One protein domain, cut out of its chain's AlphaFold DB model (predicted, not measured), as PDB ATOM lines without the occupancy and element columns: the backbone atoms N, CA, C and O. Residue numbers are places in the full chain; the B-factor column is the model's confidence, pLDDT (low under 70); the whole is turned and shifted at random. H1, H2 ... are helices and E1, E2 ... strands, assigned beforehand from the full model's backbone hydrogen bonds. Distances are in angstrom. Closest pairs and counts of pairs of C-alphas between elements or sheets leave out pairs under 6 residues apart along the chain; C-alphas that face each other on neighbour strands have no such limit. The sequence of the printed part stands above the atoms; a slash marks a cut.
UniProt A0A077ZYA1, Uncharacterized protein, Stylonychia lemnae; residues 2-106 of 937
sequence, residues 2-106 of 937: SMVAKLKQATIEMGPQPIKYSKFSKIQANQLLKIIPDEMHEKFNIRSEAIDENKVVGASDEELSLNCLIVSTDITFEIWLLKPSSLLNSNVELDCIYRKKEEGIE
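This is residues 2 to 106 of the 937 residues of an uncharacterized protein of Stylonychia lemnae (UniProt A0A077ZYA1). One twisted sheet of four antiparallel strands, E1 to E4, makes a wall with no named helix over its strands, and a long excursion of the chain, residues 33 to 64 with the short H3 in it, loops out from the end of the sheet where E1 ends and E2 begins. H2 sits beside the strands at the end of E1, while H1, before E1, and H4, between E3 and E4, stand off the sheet; residues 9 to 15 and residues 55 to 60 stick out at opposite ends of the longest axis. The 105 printed residues hold four named helices and four named strands in the order H1 E1 H2 H3 E2 E3 H4 E4, and the class is mixed, helices and strands. The sheet's order is E1 E2 E3 E4, antiparallel throughout. The whole is only just compact, close to loose, with a radius of gyration of the C-alphas of 15.1 A and spans of 47 by 34 by 20 A.

E2, residues 65 to 73, is 25.0 A long, and E1, residues 19 to 28, is 24.3 A. E3 holds residues 76 to 82, 19.2 A, and E4 holds residues 94 to 101, 19.4 A, ending at C-alpha 101 (103.851, 91.804, 120.655). H1, residues 2 to 9, is 11.0 A long and begins at C-alpha 2 (116.280, 114.143, 117.292). H2 is residues 29 to 32, 5.1 A; H3 is residues 49 to 52, 5.8 A; H4 is residues 84 to 87, 5.7 A.

E1 and E4 are the edge strands. E1 bends by 58 degrees at residue 24, and E4 by 59 degrees at residue 97. E1 and E2 are antiparallel at 165 degrees, with N 25 and O 68 within hydrogen-bond range at 2.8 A. E2 and E3 form a hairpin, antiparallel at 152 degrees, with N 69 and O 80 at 2.8 A. E3 and E4 are antiparallel at 163 degrees, with N 81 and O 95 at 2.8 A. H2 is on the sheet but over none of its strands, at a height over the sheet of 4.3 A, only just above the sheet's level; its closest C-alphas to E2 are those of Ala 29 and Ser 65, 5.7 A apart. H4 is not on the sheet, but only just, with 4 pairs of C-alphas within 10 A. H1 and H3 are not on the sheet. In H1 every O i to N i+4 pair is within hydrogen-bond range; H2, H3 and H4 are too short for such a pair.

The C-alphas farthest apart are those of Met 14 and Gly 58, 47.6 A. The printed part has no cut. The links H2 to H3 and H3 to E2 are long, with 16 and 12 residues. The mean pLDDT of the printed part is 70.8; residues 2 to 17, 42 to 62, 87 to 90 and 102 to 106 are under 70.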
ATOM      1  N   SER A   2     117.575 114.456 116.646       42.94
ATOM      2  CA  SER A   2     116.280 114.143 117.292       42.94
ATOM      3  C   SER A   2     115.711 112.726 117.075       42.94
ATOM      4  O   SER A   2     114.951 112.253 117.917       42.94
ATOM      5  N   MET A   3     116.061 112.029 115.988       36.41
ATOM      6  CA  MET A   3     115.413 110.756 115.615       36.41
ATOM      7  C   MET A   3     115.721 109.599 116.590       36.41
ATOM      8  O   MET A   3     114.813 108.902 117.032       36.41
ATOM      9  N   VAL A   4     116.986 109.452 117.007       41.31
ATOM     10  CA  VAL A   4     117.413 108.426 117.984       41.31
ATOM     11  C   VAL A   4     116.834 108.691 119.382       41.31
ATOM     12  O   VAL A   4     116.593 107.755 120.140       41.31
ATOM     13  N   ALA A   5     116.579 109.959 119.726       37.41
ATOM     14  CA  ALA A   5     115.993 110.331 121.013       37.41
ATOM     15  C   ALA A   5     114.524 109.890 121.124       37.41
ATOM     16  O   ALA A   5     114.163 109.257 122.113       37.41
ATOM     17  N   LYS A   6     113.701 110.142 120.093       39.28
ATOM     18  CA  LYS A   6     112.284 109.733 120.091       39.28
ATOM     19  C   LYS A   6     112.114 108.209 120.136       39.28
ATOM     20  O   LYS A   6     111.310 107.721 120.923       39.28
ATOM     21  N   LEU A   7     112.923 107.456 119.381       39.72
ATOM     22  CA  LEU A   7     112.917 105.985 119.432       39.72
ATOM     23  C   LEU A   7     113.262 105.443 120.829       39.72
ATOM     24  O   LEU A   7     112.586 104.537 121.302       39.72
ATOM     25  N   LYS A   8     114.241 106.036 121.530       38.22
ATOM     26  CA  LYS A   8     114.546 105.674 122.927       38.22
ATOM     27  C   LYS A   8     113.398 105.964 123.897       38.22
ATOM     28  O   LYS A   8     113.282 105.276 124.908       38.22
ATOM     29  N   GLN A   9     112.579 106.976 123.615       37.88
ATOM     30  CA  GLN A   9     111.492 107.403 124.497       37.88
ATOM     31  C   GLN A   9     110.261 106.482 124.403       37.88
ATOM     32  O   GLN A   9     109.554 106.315 125.390       37.88
ATOM     33  N   ALA A  10     110.063 105.812 123.263       43.69
ATOM     34  CA  ALA A  10     109.021 104.798 123.065       43.69
ATOM     35  C   ALA A  10     109.389 103.390 123.596       43.69
ATOM     36  O   ALA A  10     108.563 102.482 123.534       43.69
ATOM     37  N   THR A  11     110.613 103.192 124.105       40.53
ATOM     38  CA  THR A  11     111.146 101.889 124.567       40.53
ATOM     39  C   THR A  11     111.520 101.863 126.059       40.53
ATOM     40  O   THR A  11     112.332 101.040 126.482       40.53
ATOM     41  N   ILE A  12     110.994 102.789 126.868       36.31
ATOM     42  CA  ILE A  12     111.499 103.047 128.231       36.31
ATOM     43  C   ILE A  12     111.330 101.862 129.202       36.31
ATOM     44  O   ILE A  12     112.209 101.659 130.034       36.31
ATOM     45  N   GLU A  13     110.282 101.044 129.079       38.00
ATOM     46  CA  GLU A  13     110.001  99.969 130.052       38.00
ATOM     47  C   GLU A  13     110.810  98.673 129.848       38.00
ATOM     48  O   GLU A  13     110.945  97.892 130.785       38.00
ATOM     49  N   MET A  14     111.386  98.436 128.660       42.47
ATOM     50  CA  MET A  14     112.170  97.216 128.365       42.47
ATOM     51  C   MET A  14     113.538  97.478 127.715       42.47
ATOM     52  O   MET A  14     114.214  96.546 127.274       42.47
ATOM     53  N   GLY A  15     113.960  98.743 127.645       39.38
ATOM     54  CA  GLY A  15     115.205  99.150 126.998       39.38
ATOM     55  C   GLY A  15     115.184  99.035 125.463       39.38
ATOM     56  O   GLY A  15     114.220  98.553 124.865       39.38
ATOM     57  N   PRO A  16     116.250  99.505 124.788       51.03
ATOM     58  CA  PRO A  16     116.329  99.512 123.330       51.03
ATOM     59  C   PRO A  16     116.558  98.097 122.778       51.03
ATOM     60  O   PRO A  16     117.691  97.624 122.693       51.03
ATOM     61  N   GLN A  17     115.470  97.435 122.386       67.19
ATOM     62  CA  GLN A  17     115.497  96.125 121.730       67.19
ATOM     63  C   GLN A  17     116.178  96.195 120.348       67.19
ATOM     64  O   GLN A  17     116.031  97.199 119.639       67.19
ATOM     65  N   PRO A  18     116.913  95.151 119.922       72.31
ATOM     66  CA  PRO A  18     117.554  95.131 118.614       72.31
ATOM     67  C   PRO A  18     116.509  95.050 117.491       72.31
ATOM     68  O   PRO A  18     115.602  94.216 117.490       72.31
ATOM     69  N   ILE A  19     116.657  95.918 116.491       81.06
ATOM     70  CA  ILE A  19     115.812  95.918 115.294       81.06
ATOM     71  C   ILE A  19     116.299  94.798 114.362       81.06
ATOM     72  O   ILE A  19     117.349  94.920 113.728       81.06
ATOM     73  N   LYS A  20     115.522  93.712 114.257       85.19
ATOM     74  CA  LYS A  20     115.724  92.622 113.283       85.19
ATOM     75  C   LYS A  20     115.583  93.131 111.845       85.19
ATOM     76  O   LYS A  20     116.316  92.692 110.956       85.19
ATOM     77  N   TYR A  21     114.621  94.024 111.612       86.94
ATOM     78  CA  TYR A  21     114.269  94.539 110.292       86.94
ATOM     79  C   TYR A  21     113.615  95.920 110.387       86.94
ATOM     80  O   TYR A  21     112.745  96.147 111.223       86.94
ATOM     81  N   SER A  22     113.976  96.823 109.478       90.88
ATOM     82  CA  SER A  22     113.248  98.072 109.250       90.88
ATOM     83  C   SER A  22     113.262  98.422 107.767       90.88
ATOM     84  O   SER A  22     114.327  98.374 107.143       90.88
ATOM     85  N   LYS A  23     112.114  98.799 107.198       93.06
ATOM     86  CA  LYS A  23     112.004  99.205 105.791       93.06
ATOM     87  C   LYS A  23     110.915 100.261 105.596       93.06
ATOM     88  O   LYS A  23     109.760 100.029 105.938       93.06
ATOM     89  N   PHE A  24     111.275 101.369 104.947       92.69
ATOM     90  CA  PHE A  24     110.303 102.255 104.305       92.69
ATOM     91  C   PHE A  24     109.764 101.593 103.031       92.69
ATOM     92  O   PHE A  24     110.533 101.154 102.173       92.69
ATOM     93  N   SER A  25     108.444 101.507 102.908       91.25
ATOM     94  CA  SER A  25     107.761 100.944 101.747       91.25
ATOM     95  C   SER A  25     106.509 101.754 101.445       91.25
ATOM     96  O   SER A  25     105.763 102.113 102.355       91.25
ATOM     97  N   LYS A  26     106.247 101.998 100.161       93.81
ATOM     98  CA  LYS A  26     104.929 102.440  99.707       93.81
ATOM     99  C   LYS A  26     104.025 101.203  99.618       93.81
ATOM    100  O   LYS A  26     104.449 100.192  99.059       93.81
ATOM    101  N   ILE A  27     102.845 101.249 100.235       91.75
ATOM    102  CA  ILE A  27     101.914 100.120 100.407       91.75
ATOM    103  C   ILE A  27     100.518 100.589  99.980       91.75
ATOM    104  O   ILE A  27     100.087 101.667 100.382       91.75
ATOM    105  N   GLN A  28      99.797  99.813  99.170       93.25
ATOM    106  CA  GLN A  28      98.394 100.128  98.851       93.25
ATOM    107  C   GLN A  28      97.526  99.987 100.111       93.25
ATOM    108  O   GLN A  28      97.715  99.040 100.875       93.25
ATOM    109  N   ALA A  29      96.549 100.872 100.320       88.62
ATOM    110  CA  ALA A  29      95.663 100.820 101.488       88.62
ATOM    111  C   ALA A  29      94.986  99.439 101.631       88.62
ATOM    112  O   ALA A  29      95.020  98.835 102.701       88.62
ATOM    113  N   ASN A  30      94.523  98.865 100.516       85.75
ATOM    114  CA  ASN A  30      93.919  97.528 100.454       85.75
ATOM    115  C   ASN A  30      94.894  96.369 100.760       85.75
ATOM    116  O   ASN A  30      94.453  95.258 101.052       85.75
ATOM    117  N   GLN A  31      96.212  96.591 100.696       89.44
ATOM    118  CA  GLN A  31      97.223  95.631 101.167       89.44
ATOM    119  C   GLN A  31      97.510  95.812 102.662       89.44
ATOM    120  O   GLN A  31      97.720  94.828 103.362       89.44
ATOM    121  N   LEU A  32      97.491  97.053 103.159       90.06
ATOM    122  CA  LEU A  32      97.680  97.363 104.576       90.06
ATOM    123  C   LEU A  32      96.522  96.822 105.430       90.06
ATOM    124  O   LEU A  32      96.769  96.189 106.454       90.06
ATOM    125  N   LEU A  33      95.278  96.979 104.965       87.25
ATOM    126  CA  LEU A  33      94.087  96.413 105.613       87.25
ATOM    127  C   LEU A  33      94.141  94.878 105.718       87.25
ATOM    128  O   LEU A  33      93.666  94.328 106.696       87.25
ATOM    129  N   LYS A  34      94.798  94.175 104.783       89.56
ATOM    130  CA  LYS A  34      94.994  92.709 104.857       89.56
ATOM    131  C   LYS A  34      96.047  92.257 105.881       89.56
ATOM    132  O   LYS A  34      96.199  91.059 106.100       89.56
ATOM    133  N   ILE A  35      96.814  93.183 106.458       84.50
ATOM    134  CA  ILE A  35      97.857  92.905 107.465       84.50
ATOM    135  C   ILE A  35      97.357  93.246 108.879       84.50
ATOM    136  O   ILE A  35      97.838  92.686 109.866       84.50
ATOM    137  N   ILE A  36      96.396  94.162 108.979       85.81
ATOM    138  CA  ILE A  36      95.812  94.648 110.228       85.81
ATOM    139  C   ILE A  36      94.510  93.871 110.489       85.81
ATOM    140  O   ILE A  36      93.710  93.757 109.566       85.81
ATOM    141  N   PRO A  37      94.262  93.337 111.702       84.56
ATOM    142  CA  PRO A  37      93.018  92.628 112.008       84.56
ATOM    143  C   PRO A  37      91.776  93.494 111.776       84.56
ATOM    144  O   PRO A  37      91.788  94.677 112.117       84.56
ATOM    145  N   ASP A  38      90.699  92.888 111.271       83.50
ATOM    146  CA  ASP A  38      89.443  93.572 110.921       83.50
ATOM    147  C   ASP A  38      88.845  94.360 112.105       83.50
ATOM    148  O   ASP A  38      88.353  95.473 111.940       83.50
ATOM    149  N   GLU A  39      89.015  93.847 113.329       81.62
ATOM    150  CA  GLU A  39      88.666  94.488 114.613       81.62
ATOM    151  C   GLU A  39      89.280  95.893 114.806       81.62
ATOM    152  O   GLU A  39      88.787  96.700 115.594       81.62
ATOM    153  N   MET A  40      90.376  96.193 114.105       76.31
ATOM    154  CA  MET A  40      91.079  97.477 114.152       76.31
ATOM    155  C   MET A  40      90.764  98.370 112.941       76.31
ATOM    156  O   MET A  40      91.158  99.538 112.950       76.31
ATOM    157  N   HIS A  41      90.038  97.883 111.922       80.81
ATOM    158  CA  HIS A  41      89.706  98.661 110.714       80.81
ATOM    159  C   HIS A  41      88.788  99.851 111.018       80.81
ATOM    160  O   HIS A  41      88.949 100.903 110.407       80.81
ATOM    161  N   GLU A  42      87.885  99.743 111.999       69.69
ATOM    162  CA  GLU A  42      86.999 100.855 112.396       69.69
ATOM    163  C   GLU A  42      87.768 102.040 113.005       69.69
ATOM    164  O   GLU A  42      87.421 103.199 112.780       69.69
ATOM    165  N   LYS A  43      88.857 101.761 113.734       61.91
ATOM    166  CA  LYS A  43      89.789 102.789 114.237       61.91
ATOM    167  C   LYS A  43      90.684 103.329 113.119       61.91
ATOM    168  O   LYS A  43      91.179 104.448 113.201       61.91
ATOM    169  N   PHE A  44      90.840 102.561 112.044       65.50
ATOM    170  CA  PHE A  44      91.580 102.893 110.829       65.50
ATOM    171  C   PHE A  44      90.782 103.797 109.875       65.50
ATOM    172  O   PHE A  44      90.750 103.583 108.661       65.50
ATOM    173  N   ASN A  45      90.131 104.830 110.418       57.25
ATOM    174  CA  ASN A  45      89.155 105.655 109.709       57.25
ATOM    175  C   ASN A  45      89.797 106.697 108.762       57.25
ATOM    176  O   ASN A  45      89.484 107.884 108.784       57.25
ATOM    177  N   ILE A  46      90.681 106.226 107.878       55.75
ATOM    178  CA  ILE A  46      91.339 106.971 106.788       55.75
ATOM    179  C   ILE A  46      90.309 107.619 105.836       55.75
ATOM    180  O   ILE A  46      90.640 108.549 105.103       55.75
ATOM    181  N   ARG A  47      89.049 107.160 105.869       47.44
ATOM    182  CA  ARG A  47      87.948 107.578 104.989       47.44
ATOM    183  C   ARG A  47      87.439 109.013 105.179       47.44
ATOM    184  O   ARG A  47      86.672 109.457 104.330       47.44
ATOM    185  N   SER A  48      87.831 109.730 106.234       43.56
ATOM    186  CA  SER A  48      87.463 111.144 106.429       43.56
ATOM    187  C   SER A  48      88.606 112.104 106.067       43.56
ATOM    188  O   SER A  48      88.608 112.690 104.988       43.56
ATOM    189  N   GLU A  49      89.588 112.268 106.952       44.31
ATOM    190  CA  GLU A  49      90.500 113.424 106.918       44.31
ATOM    191  C   GLU A  49      91.572 113.335 105.819       44.31
ATOM    192  O   GLU A  49      91.863 114.324 105.149       44.31
ATOM    193  N   ALA A  50      92.124 112.145 105.561       47.50
ATOM    194  CA  ALA A  50      93.196 111.971 104.575       47.50
ATOM    195  C   ALA A  50      92.725 112.120 103.113       47.50
ATOM    196  O   ALA A  50      93.546 112.367 102.224       47.50
ATOM    197  N   ILE A  51      91.422 111.956 102.860       45.12
ATOM    198  CA  ILE A  51      90.830 112.000 101.517       45.12
ATOM    199  C   ILE A  51      90.518 113.442 101.095       45.12
ATOM    200  O   ILE A  51      90.749 113.786  99.936       45.12
ATOM    201  N   ASP A  52      90.058 114.308 102.005       45.78
ATOM    202  CA  ASP A  52      89.696 115.689 101.649       45.78
ATOM    203  C   ASP A  52      90.902 116.561 101.255       45.78
ATOM    204  O   ASP A  52      90.782 117.366 100.330       45.78
ATOM    205  N   GLU A  53      92.088 116.348 101.838       48.19
ATOM    206  CA  GLU A  53      93.317 117.044 101.403       48.19
ATOM    207  C   GLU A  53      93.920 116.491 100.093       48.19
ATOM    208  O   GLU A  53      94.738 117.163  99.466       48.19
ATOM    209  N   ASN A  54      93.525 115.290  99.646       43.84
ATOM    210  CA  ASN A  54      94.120 114.597  98.488       43.84
ATOM    211  C   ASN A  54      93.137 114.361  97.324       43.84
ATOM    212  O   ASN A  54      93.388 113.514  96.464       43.84
ATOM    213  N   LYS A  55      92.028 115.113  97.259       39.75
ATOM    214  CA  LYS A  55      90.987 115.001  96.218       39.75
ATOM    215  C   LYS A  55      91.442 115.464  94.821       39.75
ATOM    216  O   LYS A  55      90.971 116.460  94.273       39.75
ATOM    217  N   VAL A  56      92.295 114.663  94.184       41.22
ATOM    218  CA  VAL A  56      92.391 114.603  92.718       41.22
ATOM    219  C   VAL A  56      91.105 113.953  92.205       41.22
ATOM    220  O   VAL A  56      90.912 112.744  92.320       41.22
ATOM    221  N   VAL A  57      90.197 114.774  91.676       41.41
ATOM    222  CA  VAL A  57      88.878 114.338  91.196       41.41
ATOM    223  C   VAL A  57      89.040 113.339  90.044       41.41
ATOM    224  O   VAL A  57      89.365 113.734  88.927       41.41
ATOM    225  N   GLY A  58      88.798 112.053  90.318       49.81
ATOM    226  CA  GLY A  58      88.792 110.982  89.313       49.81
ATOM    227  C   GLY A  58      89.565 109.707  89.675       49.81
ATOM    228  O   GLY A  58      89.412 108.718  88.966       49.81
ATOM    229  N   ALA A  59      90.358 109.691  90.751       49.53
ATOM    230  CA  ALA A  59      90.974 108.453  91.241       49.53
ATOM    231  C   ALA A  59      89.933 107.547  91.931       49.53
ATOM    232  O   ALA A  59      89.092 108.038  92.684       49.53
ATOM    233  N   SER A  60      89.999 106.234  91.693       61.84
ATOM    234  CA  SER A  60      89.239 105.236  92.455       61.84
ATOM    235  C   SER A  60      89.951 104.888  93.769       61.84
ATOM    236  O   SER A  60      91.181 104.925  93.853       61.84
ATOM    237  N   ASP A  61      89.183 104.497  94.791       56.97
ATOM    238  CA  ASP A  61      89.698 104.183  96.139       56.97
ATOM    239  C   ASP A  61      90.758 103.058  96.163       56.97
ATOM    240  O   ASP A  61      91.504 102.916  97.133       56.97
ATOM    241  N   GLU A  62      90.853 102.251  95.102       63.34
ATOM    242  CA  GLU A  62      91.720 101.070  95.029       63.34
ATOM    243  C   GLU A  62      93.215 101.386  94.828       63.34
ATOM    244  O   GLU A  62      94.062 100.555  95.168       63.34
ATOM    245  N   GLU A  63      93.570 102.577  94.326       76.44
ATOM    246  CA  GLU A  63      94.971 102.953  94.052       76.44
ATOM    247  C   GLU A  63      95.661 103.733  95.190       76.44
ATOM    248  O   GLU A  63      96.877 103.986  95.137       76.44
ATOM    249  N   LEU A  64      94.925 104.108  96.245       85.75
ATOM    250  CA  LEU A  64      95.461 104.945  97.319       85.75
ATOM    251  C   LEU A  64      96.611 104.230  98.040       85.75
ATOM    252  O   LEU A  64      96.481 103.116  98.555       85.75
ATOM    253  N   SER A  65      97.783 104.866  98.037       90.31
ATOM    254  CA  SER A  65      99.050 104.203  98.340       90.31
ATOM    255  C   SER A  65      99.895 105.002  99.335       90.31
ATOM    256  O   SER A  65     100.441 106.064  99.038       90.31
ATOM    257  N   LEU A  66      99.980 104.447 100.542       92.81
ATOM    258  CA  LEU A  66     100.497 105.043 101.768       92.81
ATOM    259  C   LEU A  66     102.003 104.800 101.908       92.81
ATOM    260  O   LEU A  66     102.504 103.738 101.540       92.81
ATOM    261  N   ASN A  67     102.731 105.764 102.470       93.06
ATOM    262  CA  ASN A  67     104.150 105.605 102.788       93.06
ATOM    263  C   ASN A  67     104.294 105.125 104.237       93.06
ATOM    264  O   ASN A  67     104.024 105.881 105.168       93.06
ATOM    265  N   CYS A  68     104.734 103.882 104.428       94.88
ATOM    266  CA  CYS A  68     104.841 103.261 105.746       94.88
ATOM    267  C   CYS A  68     106.285 102.864 106.070       94.88
ATOM    268  O   CYS A  68     107.031 102.398 105.205       94.88
ATOM    269  N   LEU A  69     106.667 102.985 107.338       95.19
ATOM    270  CA  LEU A  69     107.860 102.372 107.914       95.19
ATOM    271  C   LEU A  69     107.437 101.103 108.661       95.19
ATOM    272  O   LEU A  69     106.793 101.174 109.704       95.19
ATOM    273  N   ILE A  70     107.804  99.939 108.127       93.88
ATOM    274  CA  ILE A  70     107.640  98.654 108.816       93.88
ATOM    275  C   ILE A  70     108.874  98.431 109.692       93.88
ATOM    276  O   ILE A  70     110.000  98.543 109.196       93.88
ATOM    277  N   VAL A  71     108.670  98.077 110.961       93.12
ATOM    278  CA  VAL A  71     109.723  97.730 111.926       93.12
ATOM    279  C   VAL A  71     109.414  96.366 112.542       93.12
ATOM    280  O   VAL A  71     108.274  96.057 112.866       93.12
ATOM    281  N   SER A  72     110.435  95.536 112.723       91.56
ATOM    282  CA  SER A  72     110.349  94.304 113.503       91.56
ATOM    283  C   SER A  72     111.572  94.187 114.407       91.56
ATOM    284  O   SER A  72     112.715  94.341 113.963       91.56
ATOM    285  N   THR A  73     111.312  93.937 115.686       91.31
ATOM    286  CA  THR A  73     112.301  93.639 116.728       91.31
ATOM    287  C   THR A  73     112.241  92.151 117.072       91.31
ATOM    288  O   THR A  73     111.550  91.386 116.395       91.31
ATOM    289  N   ASP A  74     112.957  91.714 118.110       81.62
ATOM    290  CA  ASP A  74     112.806  90.348 118.611       81.62
ATOM    291  C   ASP A  74     111.393  90.033 119.116       81.62
ATOM    292  O   ASP A  74     110.911  88.944 118.825       81.62
ATOM    293  N   ILE A  75     110.736  90.996 119.776       85.94
ATOM    294  CA  ILE A  75     109.475  90.808 120.516       85.94
ATOM    295  C   ILE A  75     108.276  91.586 119.946       85.94
ATOM    296  O   ILE A  75     107.150  91.399 120.409       85.94
ATOM    297  N   THR A  76     108.491  92.482 118.973       89.00
ATOM    298  CA  THR A  76     107.436  93.312 118.359       89.00
ATOM    299  C   THR A  76     107.489  93.340 116.831       89.00
ATOM    300  O   THR A  76     108.556  93.319 116.211       89.00
ATOM    301  N   PHE A  77     106.312  93.476 116.224       91.69
ATOM    302  CA  PHE A  77     106.120  93.908 114.842       91.69
ATOM    303  C   PHE A  77     105.289  95.194 114.842       91.69
ATOM    304  O   PHE A  77     104.248  95.258 115.498       91.69
ATOM    305  N   GLU A  78     105.748  96.215 114.122       94.94
ATOM    306  CA  GLU A  78     105.138  97.542 114.086       94.94
ATOM    307  C   GLU A  78     105.036  98.087 112.659       94.94
ATOM    308  O   GLU A  78     105.927  97.888 111.827       94.94
ATOM    309  N   ILE A  79     103.973  98.843 112.396       93.81
ATOM    310  CA  ILE A  79     103.821  99.652 111.187       93.81
ATOM    311  C   ILE A  79     103.604 101.099 111.624       93.81
ATOM    312  O   ILE A  79     102.724 101.388 112.435       93.81
ATOM    313  N   TRP A  80     104.400 102.005 111.065       95.69
ATOM    314  CA  TRP A  80     104.310 103.443 111.289       95.69
ATOM    315  C   TRP A  80     103.930 104.146 109.982       95.69
ATOM    316  O   TRP A  80     104.558 103.902 108.950       95.69
ATOM    317  N   LEU A  81     102.920 105.012 110.008       94.31
ATOM    318  CA  LEU A  81     102.467 105.788 108.853       94.31
ATOM    319  C   LEU A  81     103.201 107.132 108.793       94.31
ATOM    320  O   LEU A  81     103.250 107.855 109.786       94.31
ATOM    321  N   LEU A  82     103.744 107.483 107.627       92.38
ATOM    322  CA  LEU A  82     104.339 108.794 107.367       92.38
ATOM    323  C   LEU A  82     103.242 109.781 106.943       92.38
ATOM    324  O   LEU A  82     102.615 109.586 105.899       92.38
ATOM    325  N   LYS A  83     103.025 110.856 107.713       85.94
ATOM    326  CA  LYS A  83     102.006 111.865 107.365       85.94
ATOM    327  C   LYS A  83     102.377 112.611 106.073       85.94
ATOM    328  O   LYS A  83     103.546 112.969 105.919       85.94
ATOM    329  N   PRO A  84     101.423 112.957 105.184       75.69
ATOM    330  CA  PRO A  84     101.714 113.726 103.966       75.69
ATOM    331  C   PRO A  84     102.436 115.059 104.235       75.69
ATOM    332  O   PRO A  84     103.390 115.405 103.539       75.69
ATOM    333  N   SER A  85     102.066 115.756 105.315       71.56
ATOM    334  CA  SER A  85     102.713 116.989 105.796       71.56
ATOM    335  C   SER A  85     104.223 116.848 106.067       71.56
ATOM    336  O   SER A  85     104.971 117.820 105.940       71.56
ATOM    337  N   SER A  86     104.688 115.633 106.378       71.75
ATOM    338  CA  SER A  86     106.096 115.297 106.654       71.75
ATOM    339  C   SER A  86     106.975 115.192 105.408       71.75
ATOM    340  O   SER A  86     108.186 115.027 105.525       71.75
ATOM    341  N   LEU A  87     106.374 115.235 104.215       65.88
ATOM    342  CA  LEU A  87     107.095 115.273 102.940       65.88
ATOM    343  C   LEU A  87     107.343 116.711 102.458       65.88
ATOM    344  O   LEU A  87     108.214 116.928 101.621       65.88
ATOM    345  N   LEU A  88     106.588 117.681 102.986       66.88
ATOM    346  CA  LEU A  88     106.694 119.103 102.643       66.88
ATOM    347  C   LEU A  88     107.533 119.882 103.667       66.88
ATOM    348  O   LEU A  88     108.302 120.764 103.295       66.88
ATOM    349  N   ASN A  89     107.420 119.531 104.950       62.38
ATOM    350  CA  ASN A  89     108.254 120.080 106.018       62.38
ATOM    351  C   ASN A  89     109.457 119.169 106.289       62.38
ATOM    352  O   ASN A  89     109.327 117.950 106.297       62.38
ATOM    353  N   SER A  90     110.618 119.734 106.640       64.69
ATOM    354  CA  SER A  90     111.837 118.965 106.970       64.69
ATOM    355  C   SER A  90     111.771 118.173 108.292       64.69
ATOM    356  O   SER A  90     112.795 117.693 108.781       64.69
ATOM    357  N   ASN A  91     110.586 118.068 108.897       76.56
ATOM    358  CA  ASN A  91     110.317 117.345 110.132       76.56
ATOM    359  C   ASN A  91     109.460 116.121 109.807       76.56
ATOM    360  O   ASN A  91     108.305 116.254 109.419       76.56
ATOM    361  N   VAL A  92     110.030 114.933 110.006       77.12
ATOM    362  CA  VAL A  92     109.320 113.664 109.823       77.12
ATOM    363  C   VAL A  92     108.423 113.379 111.031       77.12
ATOM    364  O   VAL A  92     108.923 113.104 112.126       77.12
ATOM    365  N   GLU A  93     107.108 113.420 110.821       85.75
ATOM    366  CA  GLU A  93     106.097 112.863 111.719       85.75
ATOM    367  C   GLU A  93     105.708 111.449 111.271       85.75
ATOM    368  O   GLU A  93     105.486 111.174 110.089       85.75
ATOM    369  N   LEU A  94     105.644 110.545 112.246       86.62
ATOM    370  CA  LEU A  94     105.326 109.134 112.078       86.62
ATOM    371  C   LEU A  94     104.351 108.740 113.185       86.62
ATOM    372  O   LEU A  94     104.704 108.859 114.360       86.62
ATOM    373  N   ASP A  95     103.184 108.228 112.812       88.81
ATOM    374  CA  ASP A  95     102.202 107.699 113.761       88.81
ATOM    375  C   ASP A  95     102.292 106.167 113.772       88.81
ATOM    376  O   ASP A  95     102.299 105.539 112.711       88.81
ATOM    377  N   CYS A  96     102.374 105.543 114.951       90.19
ATOM    378  CA  CYS A  96     102.337 104.082 115.058       90.19
ATOM    379  C   CYS A  96     100.892 103.610 114.870       90.19
ATOM    380  O   CYS A  96     100.046 103.834 115.732       90.19
ATOM    381  N   ILE A  97     100.618 102.984 113.728       91.25
ATOM    382  CA  ILE A  97      99.270 102.590 113.299       91.25
ATOM    383  C   ILE A  97      98.957 101.122 113.616       91.25
ATOM    384  O   ILE A  97      97.793 100.744 113.710       91.25
ATOM    385  N   TYR A  98      99.978 100.285 113.806       90.81
ATOM    386  CA  TYR A  98      99.809  98.890 114.208       90.81
ATOM    387  C   TYR A  98     101.001  98.419 115.038       90.81
ATOM    388  O   TYR A  98     102.146  98.645 114.648       90.81
ATOM    389  N   ARG A  99     100.731  97.719 116.144       91.06
ATOM    390  CA  ARG A  99     101.722  97.034 116.984       91.06
ATOM    391  C   ARG A  99     101.193  95.655 117.375       91.06
ATOM    392  O   ARG A  99     100.082  95.531 117.881       91.06
ATOM    393  N   LYS A 100     102.024  94.627 117.210       87.56
ATOM    394  CA  LYS A 100     101.805  93.274 117.738       87.56
ATOM    395  C   LYS A 100     103.025  92.859 118.558       87.56
ATOM    396  O   LYS A 100     104.145  92.968 118.059       87.56
ATOM    397  N   LYS A 101     102.817  92.407 119.797       86.31
ATOM    398  CA  LYS A 101     103.851  91.804 120.655       86.31
ATOM    399  C   LYS A 101     103.776  90.275 120.565       86.31
ATOM    400  O   LYS A 101     102.751  89.733 120.150       86.31
ATOM    401  N   GLU A 102     104.830  89.566 120.970       69.88
ATOM    402  CA  GLU A 102     104.786  88.093 121.072       69.88
ATOM    403  C   GLU A 102     103.750  87.597 122.099       69.88
ATOM    404  O   GLU A 102     103.124  86.563 121.877       69.88
ATOM    405  N   GLU A 103     103.505  88.353 123.175       54.22
ATOM    406  CA  GLU A 103     102.541  87.992 124.230       54.22
ATOM    407  C   GLU A 103     101.098  88.467 123.958       54.22
ATOM    408  O   GLU A 103     100.186  88.115 124.705       54.22
ATOM    409  N   GLY A 104     100.849  89.238 122.887       52.16
ATOM    410  CA  GLY A 104      99.497  89.692 122.542       52.16
ATOM    411  C   GLY A 104      99.417  90.875 121.570       52.16
ATOM    412  O   GLY A 104     100.419  91.440 121.127       52.16
ATOM    413  N   ILE A 105      98.185  91.264 121.238       45.66
ATOM    414  CA  ILE A 105      97.890  92.511 120.521       45.66
ATOM    415  C   ILE A 105      97.603  93.584 121.574       45.66
ATOM    416  O   ILE A 105      96.616  93.492 122.297       45.66
ATOM    417  N   GLU A 106      98.461  94.599 121.658       43.41
ATOM    418  CA  GLU A 106      98.204  95.777 122.486       43.41
ATOM    419  C   GLU A 106      97.475  96.843 121.673       43.41
ATOM    420  O   GLU A 106      97.988  97.346 120.671       43.41
TER     421      GLU A 106